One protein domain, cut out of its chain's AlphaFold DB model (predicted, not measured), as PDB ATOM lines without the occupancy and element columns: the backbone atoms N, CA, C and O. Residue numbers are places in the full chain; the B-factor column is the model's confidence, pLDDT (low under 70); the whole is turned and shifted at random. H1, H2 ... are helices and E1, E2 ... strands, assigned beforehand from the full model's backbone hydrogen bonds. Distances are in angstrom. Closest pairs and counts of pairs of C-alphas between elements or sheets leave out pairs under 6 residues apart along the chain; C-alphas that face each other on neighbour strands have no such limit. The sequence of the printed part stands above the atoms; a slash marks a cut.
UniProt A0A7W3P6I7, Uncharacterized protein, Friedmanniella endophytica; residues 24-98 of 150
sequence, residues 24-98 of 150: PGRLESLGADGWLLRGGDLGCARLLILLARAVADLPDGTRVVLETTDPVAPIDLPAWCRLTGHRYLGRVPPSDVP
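This is residues 24 to 98 of the 150 residues of an uncharacterized protein of Friedmanniella endophytica (UniProt A0A7W3P6I7). A small three-stranded sheet, E1, E2 and E3, has H1 over one face and no named helix on its other face. Beyond its edge strand E3, E4 stands near but unjoined to the sheet, with H2 beside E4 and meeting the first part of H1. The printed part has 75 residues, in the order E1 E2 H1 E3 H2 E4, class mixed, helices and strands; the sheet, order E1, E2, E3, is mixed. It is compact, with a radius of gyration of the C-alphas of 11.5 A, and rounded, spanning 29 by 24 by 20 A.

E2, residues 34 to 40, is antiparallel to E1, residues 27 to 31, in a hairpin, with N 36 and O 28 2.7 A apart. E2 is parallel to E3, residues 63 to 68, with N 65 and O 35 2.7 A apart. H1, residues 44 to 55, completes a strand-helix-strand unit, two parallel neighbour strands joined through a helix, E2, H1, E3, with a right-handed crossover. H1 is on the sheet in two layers, helix over sheet, at a height of 9.5 A. H2, residues 73 to 84, touches residues 44 to 48 of H1 alone, closest at the C-alphas of Cys 44 and Ala 73, 6.6 A, at a steep tilt of 49 degrees, the same way. E4, residues 87 to 92, pairs with no named strand; its closest C-alphas to H2 are Tyr 88 and Pro 78, 5.7 A. E3 and E4 are near each other. Every O i to N i+4 pair is within hydrogen-bond range in H1, and 6 of 8 in H2.

E1 is 12.0 A long from C-alpha 27 at (27.632, -14.183, 8.502), E2 19.0 A, H1 16.3 A, E3 16.1 A, H2 15.6 A and E4 14.0 A, ending at C-alpha 92 at (44.121, -10.544, 11.861).

The C-alphas farthest apart, of Ala 32 and Pro 71, are 29.7 A apart. The printed part has no cut and no long link. Residues 24, 32 and 95 to 98 have pLDDT under 70.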
ATOM      1  N   PRO A  24      26.941 -20.532  15.315       69.88
ATOM      2  CA  PRO A  24      28.090 -20.728  14.452       69.88
ATOM      3  C   PRO A  24      27.681 -20.844  12.982       69.88
ATOM      4  O   PRO A  24      26.698 -21.497  12.627       69.88
ATOM      5  N   GLY A  25      28.484 -20.248  12.104       73.75
ATOM      6  CA  GLY A  25      28.266 -20.304  10.658       73.75
ATOM      7  C   GLY A  25      27.360 -19.209  10.088       73.75
ATOM      8  O   GLY A  25      27.154 -19.174   8.876       73.75
ATOM      9  N   ARG A  26      26.832 -18.306  10.921       83.12
ATOM     10  CA  ARG A  26      26.129 -17.105  10.454       83.12
ATOM     11  C   ARG A  26      27.133 -16.015  10.069       83.12
ATOM     12  O   ARG A  26      28.080 -15.759  10.809       83.12
ATOM     13  N   LEU A  27      26.897 -15.373   8.924       85.56
ATOM     14  CA  LEU A  27      27.632 -14.183   8.502       85.56
ATOM     15  C   LEU A  27      27.065 -12.927   9.175       85.56
ATOM     16  O   LEU A  27      25.858 -12.678   9.132       85.56
ATOM     17  N   GLU A  28      27.949 -12.126   9.752       88.44
ATOM     18  CA  GLU A  28      27.672 -10.809  10.329       88.44
ATOM     19  C   GLU A  28      28.435  -9.745   9.533       88.44
ATOM     20  O   GLU A  28      29.569  -9.979   9.130       88.44
ATOM     21  N   SER A  29      27.838  -8.584   9.265       85.00
ATOM     22  CA  SER A  29      28.536  -7.522   8.523       85.00
ATOM     23  C   SER A  29      29.531  -6.786   9.432       85.00
ATOM     24  O   SER A  29      29.190  -6.432  10.559       85.00
ATOM     25  N   LEU A  30      30.746  -6.540   8.929       81.44
ATOM     26  CA  LEU A  30      31.793  -5.713   9.552       81.44
ATOM     27  C   LEU A  30      31.891  -4.305   8.928       81.44
ATOM     28  O   LEU A  30      32.820  -3.565   9.237       81.44
ATOM     29  N   GLY A  31      30.973  -3.939   8.028       77.44
ATOM     30  CA  GLY A  31      31.042  -2.718   7.221       77.44
ATOM     31  C   GLY A  31      30.871  -3.004   5.727       77.44
ATOM     32  O   GLY A  31      30.451  -4.100   5.352       77.44
ATOM     33  N   ALA A  32      31.187  -2.015   4.883       69.88
ATOM     34  CA  ALA A  32      30.873  -2.027   3.448       69.88
ATOM     35  C   ALA A  32      31.411  -3.260   2.693       69.88
ATOM     36  O   ALA A  32      30.709  -3.790   1.836       69.88
ATOM     37  N   ASP A  33      32.593  -3.759   3.071       76.12
ATOM     38  CA  ASP A  33      33.324  -4.770   2.289       76.12
ATOM     39  C   ASP A  33      33.722  -6.023   3.097       76.12
ATOM     40  O   ASP A  33      34.487  -6.870   2.624       76.12
ATOM     41  N   GLY A  34      33.240  -6.146   4.340       85.06
ATOM     42  CA  GLY A  34      33.714  -7.150   5.294       85.06
ATOM     43  C   GLY A  34      32.601  -7.951   5.961       85.06
ATOM     44  O   GLY A  34      31.588  -7.394   6.383       85.06
ATOM     45  N   TRP A  35      32.832  -9.252   6.132       91.38
ATOM     46  CA  TRP A  35      31.949 -10.159   6.869       91.38
ATOM     47  C   TRP A  35      32.698 -10.894   7.972       91.38
ATOM     48  O   TRP A  35      33.866 -11.228   7.810       91.38
ATOM     49  N   LEU A  36      32.023 -11.190   9.075       90.69
ATOM     50  CA  LEU A  36      32.492 -12.034  10.165       90.69
ATOM     51  C   LEU A  36      31.729 -13.360  10.148       90.69
ATOM     52  O   LEU A  36      30.504 -13.376  10.069       90.69
ATOM     53  N   LEU A  37      32.456 -14.464  10.277       90.12
ATOM     54  CA  LEU A  37      31.926 -15.805  10.466       90.12
ATOM     55  C   LEU A  37      32.425 -16.346  11.808       90.12
ATOM     56  O   LEU A  37      33.625 -16.554  11.997       90.12
ATOM     57  N   ARG A  38      31.512 -16.601  12.749       89.56
ATOM     58  CA  ARG A  38      31.868 -17.229  14.029       89.56
ATOM     59  C   ARG A  38      31.884 -18.748  13.903       89.56
ATOM     60  O   ARG A  38      30.897 -19.356  13.491       89.56
ATOM     61  N   GLY A  39      33.018 -19.344  14.254       82.50
ATOM     62  CA  GLY A  39      33.262 -20.783  14.275       82.50
ATOM     63  C   GLY A  39      33.259 -21.392  15.676       82.50
ATOM     64  O   GLY A  39      32.938 -22.565  15.803       82.50
ATOM     65  N   GLY A  40      33.563 -20.620  16.725       81.75
ATOM     66  CA  GLY A  40      33.595 -21.136  18.102       81.75
ATOM     67  C   GLY A  40      34.574 -22.306  18.275       81.75
ATOM     68  O   GLY A  40      35.683 -22.258  17.744       81.75
ATOM     69  N   ASP A  41      34.147 -23.350  18.987       77.75
ATOM     70  CA  ASP A  41      34.891 -24.592  19.254       77.75
ATOM     71  C   ASP A  41      34.667 -25.689  18.196       77.75
ATOM     72  O   ASP A  41      35.030 -26.852  18.396       77.75
ATOM     73  N   LEU A  42      34.063 -25.339  17.057       80.88
ATOM     74  CA  LEU A  42      33.827 -26.292  15.983       80.88
ATOM     75  C   LEU A  42      35.147 -26.831  15.432       80.88
ATOM     76  O   LEU A  42      36.002 -26.072  14.986       80.88
ATOM     77  N   GLY A  43      35.260 -28.159  15.383       78.06
ATOM     78  CA  GLY A  43      36.390 -28.824  14.742       78.06
ATOM     79  C   GLY A  43      36.484 -28.535  13.238       78.06
ATOM     80  O   GLY A  43      35.478 -28.259  12.567       78.06
ATOM     81  N   CYS A  44      37.701 -28.678  12.716       78.81
ATOM     82  CA  CYS A  44      38.129 -28.237  11.390       78.81
ATOM     83  C   CYS A  44      37.161 -28.551  10.242       78.81
ATOM     84  O   CYS A  44      36.784 -27.663   9.478       78.81
ATOM     85  N   ALA A  45      36.678 -29.791  10.134       81.56
ATOM     86  CA  ALA A  45      35.802 -30.193   9.036       81.56
ATOM     87  C   ALA A  45      34.471 -29.421   9.030       81.56
ATOM     88  O   ALA A  45      34.007 -28.975   7.980       81.56
ATOM     89  N   ARG A  46      33.852 -29.227  10.202       85.81
ATOM     90  CA  ARG A  46      32.573 -28.509  10.302       85.81
ATOM     91  C   ARG A  46      32.765 -27.018  10.044       85.81
ATOM     92  O   ARG A  46      31.947 -26.420   9.349       85.81
ATOM     93  N   LEU A  47      33.859 -26.452  10.547       86.00
ATOM     94  CA  LEU A  47      34.252 -25.068  10.308       86.00
ATOM     95  C   LEU A  47      34.409 -24.768   8.810       86.00
ATOM     96  O   LEU A  47      33.803 -23.825   8.304       86.00
ATOM     97  N   LEU A  48      35.148 -25.613   8.085       87.75
ATOM     98  CA  LEU A  48      35.369 -25.448   6.648       87.75
ATOM     99  C   LEU A  48      34.087 -25.614   5.825       87.75
ATOM    100  O   LEU A  48      33.900 -24.896   4.847       87.75
ATOM    101  N   ILE A  49      33.174 -26.509   6.219       87.50
ATOM    102  CA  ILE A  49      31.868 -26.651   5.550       87.50
ATOM    103  C   ILE A  49      31.032 -25.376   5.709       87.50
ATOM    104  O   ILE A  49      30.396 -24.933   4.750       87.50
ATOM    105  N   LEU A  50      31.014 -24.787   6.909       88.56
ATOM    106  CA  LEU A  50      30.289 -23.540   7.159       88.56
ATOM    107  C   LEU A  50      30.910 -22.376   6.386       88.56
ATOM    108  O   LEU A  50      30.179 -21.633   5.737       88.56
ATOM    109  N   LEU A  51      32.240 -22.275   6.383       90.19
ATOM    110  CA  LEU A  51      32.959 -21.279   5.596       90.19
ATOM    111  C   LEU A  51      32.660 -21.423   4.101       90.19
ATOM    112  O   LEU A  51      32.284 -20.441   3.470       90.19
ATOM    113  N   ALA A  52      32.744 -22.636   3.551       89.56
ATOM    114  CA  ALA A  52      32.480 -22.904   2.140       89.56
ATOM    115  C   ALA A  52      31.060 -22.497   1.721       89.56
ATOM    116  O   ALA A  52      30.879 -21.893   0.668       89.56
ATOM    117  N   ARG A  53      30.055 -22.790   2.556       87.38
ATOM    118  CA  ARG A  53      28.671 -22.353   2.316       87.38
ATOM    119  C   ARG A  53      28.540 -20.837   2.370       87.38
ATOM    120  O   ARG A  53      27.885 -20.263   1.513       87.38
ATOM    121  N   ALA A  54      29.166 -20.208   3.358       87.56
ATOM    122  CA  ALA A  54      29.090 -18.770   3.557       87.56
ATOM    123  C   ALA A  54      29.707 -17.992   2.384       87.56
ATOM    124  O   ALA A  54      29.100 -17.046   1.897       87.56
ATOM    125  N   VAL A  55      30.880 -18.405   1.896       88.88
ATOM    126  CA  VAL A  55      31.569 -17.702   0.800       88.88
ATOM    127  C   VAL A  55      30.963 -17.965  -0.576       88.88
ATOM    128  O   VAL A  55      31.182 -17.172  -1.486       88.88
ATOM    129  N   ALA A  56      30.216 -19.062  -0.745       85.50
ATOM    130  CA  ALA A  56      29.668 -19.460  -2.039       85.50
ATOM    131  C   ALA A  56      28.708 -18.423  -2.633       85.50
ATOM    132  O   ALA A  56      28.580 -18.369  -3.854       85.50
ATOM    133  N   ASP A  57      28.068 -17.607  -1.794       82.44
ATOM    134  CA  ASP A  57      27.096 -16.591  -2.208       82.44
ATOM    135  C   ASP A  57      27.656 -15.159  -2.166       82.44
ATOM    136  O   ASP A  57      26.937 -14.207  -2.470       82.44
ATOM    137  N   LEU A  58      28.934 -14.984  -1.811       86.69
ATOM    138  CA  LEU A  58      29.559 -13.666  -1.709       86.69
ATOM    139  C   LEU A  58      30.154 -13.202  -3.051       86.69
ATOM    140  O   LEU A  58      30.646 -14.029  -3.826       86.69
ATOM    141  N   PRO A  59      30.153 -11.881  -3.329       86.75
ATOM    142  CA  PRO A  59      30.868 -11.311  -4.468       86.75
ATOM    143  C   PRO A  59      32.365 -11.633  -4.429       86.75
ATOM    144  O   PRO A  59      32.920 -11.855  -3.356       86.75
ATOM    145  N   ASP A  60      33.031 -11.604  -5.580       89.25
ATOM    146  CA  ASP A  60      34.499 -11.634  -5.685       89.25
ATOM    147  C   ASP A  60      35.155 -10.482  -4.905       89.25
ATOM    148  O   ASP A  60      34.585  -9.395  -4.825       89.25
ATOM    149  N   GLY A  61      36.338 -10.711  -4.330       90.56
ATOM    150  CA  GLY A  61      37.065  -9.708  -3.545       90.56
ATOM    151  C   GLY A  61      36.475  -9.422  -2.158       90.56
ATOM    152  O   GLY A  61      36.976  -8.560  -1.444       90.56
ATOM    153  N   THR A  62      35.431 -10.142  -1.746       91.81
ATOM    154  CA  THR A  62      34.810  -9.966  -0.431       91.81
ATOM    155  C   THR A  62      35.716 -10.514   0.661       91.81
ATOM    156  O   THR A  62      36.117 -11.681   0.623       91.81
ATOM    157  N   ARG A  63      35.982  -9.704   1.691       93.75
ATOM    158  CA  ARG A  63      36.755 -10.127   2.860       93.75
ATOM    159  C   ARG A  63      35.852 -10.806   3.889       93.75
ATOM    160  O   ARG A  63      34.898 -10.212   4.384       93.75
ATOM    161  N   VAL A  64      36.198 -12.031   4.273       92.88
ATOM    162  CA  VAL A  64      35.563 -12.784   5.360       92.88
ATOM    163  C   VAL A  64      36.575 -13.018   6.474       92.88
ATOM    164  O   VAL A  64      37.628 -13.619   6.267       92.88
ATOM    165  N   VAL A  65      36.248 -12.549   7.670       93.44
ATOM    166  CA  VAL A  65      36.981 -12.778   8.909       93.44
ATOM    167  C   VAL A  65      36.345 -13.962   9.625       93.44
ATOM    168  O   VAL A  65      35.156 -13.957   9.911       93.44
ATOM    169  N   LEU A  66      37.128 -14.986   9.926       92.38
ATOM    170  CA  LEU A  66      36.720 -16.158  10.683       92.38
ATOM    171  C   LEU A  66      37.234 -16.051  12.117       92.38
ATOM    172  O   LEU A  66      38.441 -15.965  12.318       92.38
ATOM    173  N   GLU A  67      36.335 -16.103  13.095       91.69
ATOM    174  CA  GLU A  67      36.657 -16.145  14.527       91.69
ATOM    175  C   GLU A  67      36.463 -17.573  15.055       91.69
ATOM    176  O   GLU A  67      35.341 -18.081  15.069       91.69
ATOM    177  N   THR A  68      37.541 -18.249  15.455       89.56
ATOM    178  CA  THR A  68      37.506 -19.671  15.845       89.56
ATOM    179  C   THR A  68      38.568 -19.998  16.890       89.56
ATOM    180  O   THR A  68      39.658 -19.424  16.873       89.56
ATOM    181  N   THR A  69      38.265 -20.931  17.794       88.75
ATOM    182  CA  THR A  69      39.226 -21.492  18.758       88.75
ATOM    183  C   THR A  69      39.816 -22.826  18.302       88.75
ATOM    184  O   THR A  69      40.581 -23.427  19.051       88.75
ATOM    185  N   ASP A  70      39.477 -23.302  17.099       88.00
ATOM    186  CA  ASP A  70      40.063 -24.515  16.523       88.00
ATOM    187  C   ASP A  70      41.592 -24.362  16.367       88.00
ATOM    188  O   ASP A  70      42.048 -23.520  15.582       88.00
ATOM    189  N   PRO A  71      42.407 -25.171  17.072       87.00
ATOM    190  CA  PRO A  71      43.860 -25.060  17.016       87.00
ATOM    191  C   PRO A  71      44.448 -25.420  15.645       87.00
ATOM    192  O   PRO A  71      45.597 -25.064  15.376       87.00
ATOM    193  N   VAL A  72      43.697 -26.105  14.773       89.50
ATOM    194  CA  VAL A  72      44.168 -26.540  13.446       89.50
ATOM    195  C   VAL A  72      43.870 -25.500  12.356       89.50
ATOM    196  O   VAL A  72      44.488 -25.525  11.291       89.50
ATOM    197  N   ALA A  73      43.021 -24.503  12.633       90.38
ATOM    198  CA  ALA A  73      42.671 -23.441  11.683       90.38
ATOM    199  C   ALA A  73      43.879 -22.749  11.001       90.38
ATOM    200  O   ALA A  73      43.804 -22.511   9.792       90.38
ATOM    201  N   PRO A  74      45.016 -22.470  11.682       91.12
ATOM    202  CA  PRO A  74      46.208 -21.915  11.033       91.12
ATOM    203  C   PRO A  74      46.798 -22.774   9.905       91.12
ATOM    204  O   PRO A  74      47.490 -22.235   9.044       91.12
ATOM    205  N   ILE A  75      46.567 -24.088   9.930       93.12
ATOM    206  CA  ILE A  75      47.078 -25.057   8.951       93.12
ATOM    207  C   ILE A  75      46.042 -25.274   7.845       93.12
ATOM    208  O   ILE A  75      46.370 -25.225   6.657       93.12
ATOM    209  N   ASP A  76      44.781 -25.459   8.232       91.94
ATOM    210  CA  ASP A  76      43.720 -25.851   7.308       91.94
ATOM    211  C   ASP A  76      43.222 -24.699   6.433       91.94
ATOM    212  O   ASP A  76      42.919 -24.913   5.260       91.94
ATOM    213  N   LEU A  77      43.173 -23.465   6.948       92.88
ATOM    214  CA  LEU A  77      42.700 -22.315   6.168       92.88
ATOM    215  C   LEU A  77      43.585 -22.019   4.945       92.88
ATOM    216  O   LEU A  77      43.024 -21.905   3.850       92.88
ATOM    217  N   PRO A  78      44.932 -21.951   5.050       94.06
ATOM    218  CA  PRO A  78      45.789 -21.823   3.872       94.06
ATOM    219  C   PRO A  78      45.589 -22.957   2.860       94.06
ATOM    220  O   PRO A  78      45.503 -22.704   1.655       94.06
ATOM    221  N   ALA A  79      45.500 -24.204   3.336       91.81
ATOM    222  CA  ALA A  79      45.339 -25.376   2.481       91.81
ATOM    223  C   ALA A  79      43.995 -25.349   1.741       91.81
ATOM    224  O   ALA A  79      43.952 -25.498   0.517       91.81
ATOM    225  N   TRP A  80      42.904 -25.085   2.460       91.88
ATOM    226  CA  TRP A  80      41.570 -24.950   1.892       91.88
ATOM    227  C   TRP A  80      41.505 -23.807   0.875       91.88
ATOM    228  O   TRP A  80      40.995 -24.016  -0.227       91.88
ATOM    229  N   CYS A  81      42.089 -22.642   1.181       92.56
ATOM    230  CA  CYS A  81      42.150 -21.511   0.253       92.56
ATOM    231  C   CYS A  81      42.865 -21.897  -1.049       92.56
ATOM    232  O   CYS A  81      42.338 -21.666  -2.133       92.56
ATOM    233  N   ARG A  82      44.015 -22.580  -0.962       88.56
ATOM    234  CA  ARG A  82      44.748 -23.072  -2.142       88.56
ATOM    235  C   ARG A  82      43.924 -24.061  -2.971       88.56
ATOM    236  O   ARG A  82      43.943 -23.991  -4.198       88.56
ATOM    237  N   LEU A  83      43.224 -24.989  -2.318       86.62
ATOM    238  CA  LEU A  83      42.422 -26.015  -2.995       86.62
ATOM    239  C   LEU A  83      41.196 -25.426  -3.702       86.62
ATOM    240  O   LEU A  83      40.840 -25.866  -4.795       86.62
ATOM    241  N   THR A  84      40.572 -24.426  -3.088       87.31
ATOM    242  CA  THR A  84      39.334 -23.799  -3.570       87.31
ATOM    243  C   THR A  84      39.570 -22.558  -4.424       87.31
ATOM    244  O   THR A  84      38.663 -22.145  -5.131       87.31
ATOM    245  N   GLY A  85      40.774 -21.982  -4.432       88.88
ATOM    246  CA  GLY A  85      41.101 -20.768  -5.189       88.88
ATOM    247  C   GLY A  85      40.779 -19.455  -4.464       88.88
ATOM    248  O   GLY A  85      40.859 -18.396  -5.077       88.88
ATOM    249  N   HIS A  86      40.434 -19.501  -3.176       93.06
ATOM    250  CA  HIS A  86      40.330 -18.309  -2.330       93.06
ATOM    251  C   HIS A  86      41.712 -17.794  -1.905       93.06
ATOM    252  O   HIS A  86      42.709 -18.519  -1.960       93.06
ATOM    253  N   ARG A  87      41.784 -16.539  -1.449       94.31
ATOM    254  CA  ARG A  87      43.039 -15.928  -0.994       94.31
ATOM    255  C   ARG A  87      43.076 -15.863   0.530       94.31
ATOM    256  O   ARG A  87      42.288 -15.157   1.147       94.31
ATOM    257  N   TYR A  88      44.008 -16.587   1.145       94.94
ATOM    258  CA  TYR A  88      44.254 -16.487   2.584       94.94
ATOM    259  C   TYR A  88      45.048 -15.211   2.891       94.94
ATOM    260  O   TYR A  88      46.135 -15.024   2.349       94.94
ATOM    261  N   LEU A  89      44.512 -14.345   3.754       95.25
ATOM    262  CA  LEU A  89      45.128 -13.061   4.123       95.25
ATOM    263  C   LEU A  89      45.902 -13.127   5.449       95.25
ATOM    264  O   LEU A  89      46.542 -12.153   5.834       95.25
ATOM    265  N   GLY A  90      45.857 -14.262   6.151       94.44
ATOM    266  CA  GLY A  90      46.557 -14.448   7.420       94.44
ATOM    267  C   GLY A  90      45.686 -14.233   8.657       94.44
ATOM    268  O   GLY A  90      44.468 -14.053   8.590       94.44
ATOM    269  N   ARG A  91      46.343 -14.280   9.818       94.12
ATOM    270  CA  ARG A  91      45.744 -13.951  11.116       94.12
ATOM    271  C   ARG A  91      45.588 -12.434  11.231       94.12
ATOM    272  O   ARG A  91      46.510 -11.704  10.880       94.12
ATOM    273  N   VAL A  92      44.455 -11.974  11.754       91.38
ATOM    274  CA  VAL A  92      44.121 -10.544  11.861       91.38
ATOM    275  C   VAL A  92      43.849 -10.146  13.312       91.38
ATOM    276  O   VAL A  92      43.420 -10.991  14.105       91.38
ATOM    277  N   PRO A  93      44.115  -8.884  13.694       83.62
ATOM    278  CA  PRO A  93      43.789  -8.405  15.028       83.62
ATOM    279  C   PRO A  93      42.263  -8.371  15.246       83.62
ATOM    280  O   PRO A  93      41.489  -8.243  14.294       83.62
ATOM    281  N   PRO A  94      41.798  -8.455  16.503       71.12
ATOM    282  CA  PRO A  94      40.374  -8.428  16.840       71.12
ATOM    283  C   PRO A  94      39.675  -7.083  16.551       71.12
ATOM    284  O   PRO A  94      38.456  -6.996  16.661       71.12
ATOM    285  N   SER A  95      40.409  -6.042  16.169       62.00
ATOM    286  CA  SER A  95      39.900  -4.684  15.941       62.00
ATOM    287  C   SER A  95      39.883  -4.252  14.474       62.00
ATOM    288  O   SER A  95      39.664  -3.080  14.207       62.00
ATOM    289  N   ASP A  96      40.070  -5.169  13.522       48.94
ATOM    290  CA  ASP A  96      40.047  -4.839  12.090       48.94
ATOM    291  C   ASP A  96      38.600  -4.696  11.560       48.94
ATOM    292  O   ASP A  96      38.139  -5.437  10.691       48.94
ATOM    293  N   VAL A  97      37.858  -3.758  12.156       47.09
ATOM    294  CA  VAL A  97      36.816  -3.001  11.459       47.09
ATOM    295  C   VAL A  97      37.539  -1.964  10.589       47.09
ATOM    296  O   VAL A  97      38.492  -1.354  11.072       47.09
ATOM    297  N   PRO A  98      37.156  -1.765   9.316       42.06
ATOM    298  CA  PRO A  98      37.644  -0.619   8.556       42.06
ATOM    299  C   PRO A  98      37.366   0.661   9.357       42.06
ATOM    300  O   PRO A  98      36.252   0.837   9.851       42.06
TER     301      PRO A  98